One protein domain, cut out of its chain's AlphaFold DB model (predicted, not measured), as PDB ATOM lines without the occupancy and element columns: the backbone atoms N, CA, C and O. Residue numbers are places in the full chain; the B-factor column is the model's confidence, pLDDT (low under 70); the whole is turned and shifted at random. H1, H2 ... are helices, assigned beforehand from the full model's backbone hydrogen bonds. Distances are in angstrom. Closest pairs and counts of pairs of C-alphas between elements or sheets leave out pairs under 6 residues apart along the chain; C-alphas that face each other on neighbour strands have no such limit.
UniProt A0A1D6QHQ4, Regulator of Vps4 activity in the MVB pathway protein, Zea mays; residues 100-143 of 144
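What this domain is: This is residues 100 to 143 of the 144 residues of the protein "Regulator of Vps4 activity in the MVB pathway protein" of Zea mays (UniProt A0A1D6QHQ4). A thin, drawn-out rod begins with its longest helix, H1; the chain then folds back through residues 113 to 119 into the short helix H2, and H3 sticks out beyond as an arm. The printed part has 44 residues with three named helices, H1, H2 and H3 in chain order, and no named strand: all helix. It is extended, with a radius of gyration of the C-alphas of 15.5 A and spans of 48 by 17 by 10 A.

How they stand to each other: H1, residues 100 to 112, and H2, residues 120 to 127, form a helical hairpin at a shallow tilt of 21 degrees, opposite ways. They only just touch, with 3 pairs of C-alphas within 8 A, and H1 does so with residues 100 to 103 alone; the closest C-alphas, of Leu 103 and Glu 123, are 7.4 A apart. H3, residues 130 to 141, is apart from both. In H1, H2 and H3 every O i to N i+4 pair is within hydrogen-bond range.

Where its parts are: H1 runs 18.3 A from C-alpha 100 at (-21.554, 25.938, -41.278), H2 10.5 A, and H3 16.8 A to C-alpha 141 at (-49.844, 17.165, -30.167).

The domain as a whole: The farthest C-alphas, of Glu 112 and Ile 143, are 48.1 A apart. The printed part has no cut and no long link. Residues 128 to 143 stand free; pLDDT is under 70 in residues 129 to 143.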
ATOM      1  N   GLY A 100     -22.723  26.051 -40.405       88.65
ATOM      2  CA  GLY A 100     -21.554  25.938 -41.278       88.65
ATOM      3  C   GLY A 100     -20.296  26.583 -40.682       88.65
ATOM      4  O   GLY A 100     -19.209  26.011 -40.762       88.65
ATOM      5  N   SER A 101     -20.425  27.744 -40.028       87.79
ATOM      6  CA  SER A 101     -19.306  28.392 -39.330       87.79
ATOM      7  C   SER A 101     -18.826  27.567 -38.135       87.79
ATOM      8  O   SER A 101     -17.619  27.400 -37.974       87.79
ATOM      9  N   LYS A 102     -19.748  27.016 -37.327       90.58
ATOM     10  CA  LYS A 102     -19.403  26.132 -36.198       90.58
ATOM     11  C   LYS A 102     -18.626  24.915 -36.690       90.58
ATOM     12  O   LYS A 102     -17.528  24.650 -36.210       90.58
ATOM     13  N   LEU A 103     -19.157  24.234 -37.704       92.81
ATOM     14  CA  LEU A 103     -18.547  23.044 -38.280       92.81
ATOM     15  C   LEU A 103     -17.152  23.327 -38.845       92.81
ATOM     16  O   LEU A 103     -16.225  22.554 -38.615       92.81
ATOM     17  N   LYS A 104     -16.984  24.449 -39.557       92.82
ATOM     18  CA  LYS A 104     -15.685  24.864 -40.098       92.82
ATOM     19  C   LYS A 104     -14.640  25.019 -38.992       92.82
ATOM     20  O   LYS A 104     -13.523  24.536 -39.156       92.82
ATOM     21  N   VAL A 105     -15.000  25.653 -37.875       92.67
ATOM     22  CA  VAL A 105     -14.098  25.811 -36.724       92.67
ATOM     23  C   VAL A 105     -13.771  24.456 -36.094       92.67
ATOM     24  O   VAL A 105     -12.603  24.173 -35.850       92.67
ATOM     25  N   MET A 106     -14.765  23.583 -35.895       94.56
ATOM     26  CA  MET A 106     -14.538  22.248 -35.318       94.56
ATOM     27  C   MET A 106     -13.592  21.403 -36.182       94.56
ATOM     28  O   MET A 106     -12.669  20.783 -35.658       94.56
ATOM     29  N   LYS A 107     -13.768  21.432 -37.511       94.56
ATOM     30  CA  LYS A 107     -12.863  20.756 -38.455       94.56
ATOM     31  C   LYS A 107     -11.445  21.319 -38.402       94.56
ATOM     32  O   LYS A 107     -10.498  20.541 -38.411       94.56
ATOM     33  N   ALA A 108     -11.295  22.643 -38.324       94.13
ATOM     34  CA  ALA A 108      -9.983  23.279 -38.229       94.13
ATOM     35  C   ALA A 108      -9.236  22.857 -36.953       94.13
ATOM     36  O   ALA A 108      -8.063  22.507 -37.031       94.13
ATOM     37  N   ILE A 109      -9.927  22.797 -35.808       95.54
ATOM     38  CA  ILE A 109      -9.341  22.323 -34.544       95.54
ATOM     39  C   ILE A 109      -8.946  20.844 -34.653       95.54
ATOM     40  O   ILE A 109      -7.837  20.476 -34.280       95.54
ATOM     41  N   ALA A 110      -9.816  19.987 -35.197       95.32
ATOM     42  CA  ALA A 110      -9.495  18.570 -35.377       95.32
ATOM     43  C   ALA A 110      -8.230  18.379 -36.236       95.32
ATOM     44  O   ALA A 110      -7.347  17.601 -35.882       95.32
ATOM     45  N   GLN A 111      -8.102  19.155 -37.318       94.33
ATOM     46  CA  GLN A 111      -6.914  19.155 -38.173       94.33
ATOM     47  C   GLN A 111      -5.664  19.662 -37.446       94.33
ATOM     48  O   GLN A 111      -4.622  19.017 -37.522       94.33
ATOM     49  N   GLU A 112      -5.757  20.780 -36.724       95.92
ATOM     50  CA  GLU A 112      -4.626  21.382 -36.005       95.92
ATOM     51  C   GLU A 112      -4.025  20.430 -34.963       95.92
ATOM     52  O   GLU A 112      -2.805  20.326 -34.836       95.92
ATOM     53  N   TYR A 113      -4.873  19.671 -34.268       96.07
ATOM     54  CA  TYR A 113      -4.450  18.718 -33.241       96.07
ATOM     55  C   TYR A 113      -4.255  17.285 -33.764       96.07
ATOM     56  O   TYR A 113      -4.056  16.372 -32.963       96.07
ATOM     57  N   ASN A 114      -4.278  17.073 -35.087       92.81
ATOM     58  CA  ASN A 114      -4.184  15.753 -35.731       92.81
ATOM     59  C   ASN A 114      -5.171  14.721 -35.153       92.81
ATOM     60  O   ASN A 114      -4.857  13.541 -34.996       92.81
ATOM     61  N   PHE A 115      -6.369  15.181 -34.808       92.40
ATOM     62  CA  PHE A 115      -7.449  14.350 -34.309       92.40
ATOM     63  C   PHE A 115      -8.336  13.917 -35.480       92.40
ATOM     64  O   PHE A 115      -9.002  14.744 -36.107       92.40
ATOM     65  N   GLU A 116      -8.358  12.618 -35.783       89.16
ATOM     66  CA  GLU A 116      -9.256  12.066 -36.801       89.16
ATOM     67  C   GLU A 116     -10.699  12.048 -36.285       89.16
ATOM     68  O   GLU A 116     -11.133  11.134 -35.583       89.16
ATOM     69  N   TRP A 117     -11.447  13.089 -36.642       92.99
ATOM     70  CA  TRP A 117     -12.861  13.228 -36.326       92.99
ATOM     71  C   TRP A 117     -13.728  13.068 -37.577       92.99
ATOM     72  O   TRP A 117     -13.590  13.832 -38.534       92.99
ATOM     73  N   ASP A 118     -14.663  12.115 -37.547       92.84
ATOM     74  CA  ASP A 118     -15.729  12.012 -38.546       92.84
ATOM     75  C   ASP A 118     -16.862  12.998 -38.219       92.84
ATOM     76  O   ASP A 118     -17.638  12.813 -37.276       92.84
ATOM     77  N   SER A 119     -16.963  14.059 -39.018       92.76
ATOM     78  CA  SER A 119     -17.953  15.121 -38.842       92.76
ATOM     79  C   SER A 119     -19.336  14.792 -39.411       92.76
ATOM     80  O   SER A 119     -20.258  15.588 -39.227       92.76
ATOM     81  N   SER A 120     -19.514  13.645 -40.081       92.04
ATOM     82  CA  SER A 120     -20.733  13.313 -40.835       92.04
ATOM     83  C   SER A 120     -22.004  13.367 -39.982       92.04
ATOM     84  O   SER A 120     -23.033  13.878 -40.424       92.04
ATOM     85  N   ASN A 121     -21.939  12.884 -38.736       91.12
ATOM     86  CA  ASN A 121     -23.087  12.918 -37.825       91.12
ATOM     87  C   ASN A 121     -23.444  14.358 -37.411       91.12
ATOM     88  O   ASN A 121     -24.598  14.768 -37.498       91.12
ATOM     89  N   THR A 122     -22.447  15.163 -37.035       91.45
ATOM     90  CA  THR A 122     -22.656  16.571 -36.663       91.45
ATOM     91  C   THR A 122     -23.178  17.398 -37.840       91.45
ATOM     92  O   THR A 122     -24.060  18.234 -37.662       91.45
ATOM     93  N   GLU A 123     -22.699  17.133 -39.058       91.52
ATOM     94  CA  GLU A 123     -23.227  17.734 -40.290       91.52
ATOM     95  C   GLU A 123     -24.697  17.397 -40.529       91.52
ATOM     96  O   GLU A 123     -25.492  18.280 -40.869       91.52
ATOM     97  N   ALA A 124     -25.073  16.132 -40.325       89.26
ATOM     98  CA  ALA A 124     -26.454  15.690 -40.452       89.26
ATOM     99  C   ALA A 124     -27.359  16.348 -39.402       89.26
ATOM    100  O   ALA A 124     -28.473  16.756 -39.722       89.26
ATOM    101  N   GLU A 125     -26.886  16.502 -38.162       87.85
ATOM    102  CA  GLU A 125     -27.624  17.212 -37.115       87.85
ATOM    103  C   GLU A 125     -27.818  18.693 -37.437       87.85
ATOM    104  O   GLU A 125     -28.934  19.191 -37.320       87.85
ATOM    105  N   PHE A 126     -26.774  19.377 -37.908       86.48
ATOM    106  CA  PHE A 126     -26.838  20.781 -38.328       86.48
ATOM    107  C   PHE A 126     -27.720  21.010 -39.561       86.48
ATOM    108  O   PHE A 126     -28.216  22.113 -39.778       86.48
ATOM    109  N   SER A 127     -27.943  19.972 -40.366       81.34
ATOM    110  CA  SER A 127     -28.806  20.043 -41.547       81.34
ATOM    111  C   SER A 127     -30.289  19.805 -41.241       81.34
ATOM    112  O   SER A 127     -31.123  20.055 -42.115       81.34
ATOM    113  N   LYS A 128     -30.646  19.338 -40.032       77.35
ATOM    114  CA  LYS A 128     -32.051  19.158 -39.630       77.35
ATOM    115  C   LYS A 128     -32.729  20.523 -39.582       77.35
ATOM    116  O   LYS A 128     -32.432  21.355 -38.726       77.35
ATOM    117  N   LYS A 129     -33.631  20.772 -40.531       63.50
ATOM    118  CA  LYS A 129     -34.335  22.053 -40.633       63.50
ATOM    119  C   LYS A 129     -35.281  22.217 -39.448       63.50
ATOM    120  O   LYS A 129     -35.840  21.252 -38.935       63.50
ATOM    121  N   PHE A 130     -35.547  23.467 -39.079       58.80
ATOM    122  CA  PHE A 130     -36.558  23.809 -38.070       58.80
ATOM    123  C   PHE A 130     -37.950  23.225 -38.400       58.80
ATOM    124  O   PHE A 130     -38.737  22.951 -37.497       58.80
ATOM    125  N   GLU A 131     -38.237  22.975 -39.682       58.12
ATOM    126  CA  GLU A 131     -39.442  22.270 -40.140       58.12
ATOM    127  C   GLU A 131     -39.567  20.860 -39.541       58.12
ATOM    128  O   GLU A 131     -40.656  20.489 -39.112       58.12
ATOM    129  N   ASP A 132     -38.468  20.113 -39.391       60.91
ATOM    130  CA  ASP A 132     -38.488  18.769 -38.797       60.91
ATOM    131  C   ASP A 132     -38.836  18.818 -37.301       60.91
ATOM    132  O   ASP A 132     -39.512  17.931 -36.774       60.91
ATOM    133  N   LEU A 133     -38.431  19.893 -36.611       60.68
ATOM    134  CA  LEU A 133     -38.777  20.138 -35.209       60.68
ATOM    135  C   LEU A 133     -40.249  20.526 -35.047       60.68
ATOM    136  O   LEU A 133     -40.897  20.056 -34.111       60.68
ATOM    137  N   LEU A 134     -40.793  21.331 -35.964       64.78
ATOM    138  CA  LEU A 134     -42.215  21.681 -35.980       64.78
ATOM    139  C   LEU A 134     -43.093  20.469 -36.315       64.78
ATOM    140  O   LEU A 134     -44.118  20.277 -35.666       64.78
ATOM    141  N   VAL A 135     -42.676  19.614 -37.254       64.54
ATOM    142  CA  VAL A 135     -43.368  18.355 -37.576       64.54
ATOM    143  C   VAL A 135     -43.311  17.381 -36.394       64.54
ATOM    144  O   VAL A 135     -44.327  16.781 -36.046       64.54
ATOM    145  N   ALA A 136     -42.168  17.259 -35.710       63.88
ATOM    146  CA  ALA A 136     -42.052  16.438 -34.503       63.88
ATOM    147  C   ALA A 136     -42.922  16.961 -33.342       63.88
ATOM    148  O   ALA A 136     -43.530  16.166 -32.621       63.88
ATOM    149  N   PHE A 137     -43.026  18.285 -33.177       66.92
ATOM    150  CA  PHE A 137     -43.926  18.908 -32.201       66.92
ATOM    151  C   PHE A 137     -45.401  18.711 -32.564       66.92
ATOM    152  O   PHE A 137     -46.194  18.335 -31.701       66.92
ATOM    153  N   ALA A 138     -45.769  18.906 -33.831       68.44
ATOM    154  CA  ALA A 138     -47.128  18.692 -34.320       68.44
ATOM    155  C   ALA A 138     -47.563  17.229 -34.147       68.44
ATOM    156  O   ALA A 138     -48.661  16.965 -33.665       68.44
ATOM    157  N   ASN A 139     -46.672  16.275 -34.430       67.83
ATOM    158  CA  ASN A 139     -46.933  14.851 -34.226       67.83
ATOM    159  C   ASN A 139     -47.079  14.477 -32.743       67.83
ATOM    160  O   ASN A 139     -47.819  13.551 -32.436       67.83
ATOM    161  N   ARG A 140     -46.440  15.198 -31.808       66.68
ATOM    162  CA  ARG A 140     -46.659  15.004 -30.359       66.68
ATOM    163  C   ARG A 140     -47.997  15.544 -29.861       66.68
ATOM    164  O   ARG A 140     -48.495  15.037 -28.865       66.68
ATOM    165  N   LEU A 141     -48.554  16.557 -30.520       66.07
ATOM    166  CA  LEU A 141     -49.844  17.165 -30.167       66.07
ATOM    167  C   LEU A 141     -51.042  16.457 -30.826       66.07
ATOM    168  O   LEU A 141     -52.180  16.711 -30.444       66.07
ATOM    169  N   LEU A 142     -50.790  15.583 -31.808       57.05
ATOM    170  CA  LEU A 142     -51.797  14.789 -32.528       57.05
ATOM    171  C   LEU A 142     -51.934  13.342 -32.021       57.05
ATOM    172  O   LEU A 142     -52.737  12.585 -32.565       57.05
ATOM    173  N   ILE A 143     -51.176  12.949 -30.995       54.76
ATOM    174  CA  ILE A 143     -51.409  11.683 -30.291       54.76
ATOM    175  C   ILE A 143     -52.468  11.969 -29.211       54.76
ATOM    176  O   ILE A 143     -52.213  12.837 -28.375       54.76
TER     177      ILE A 143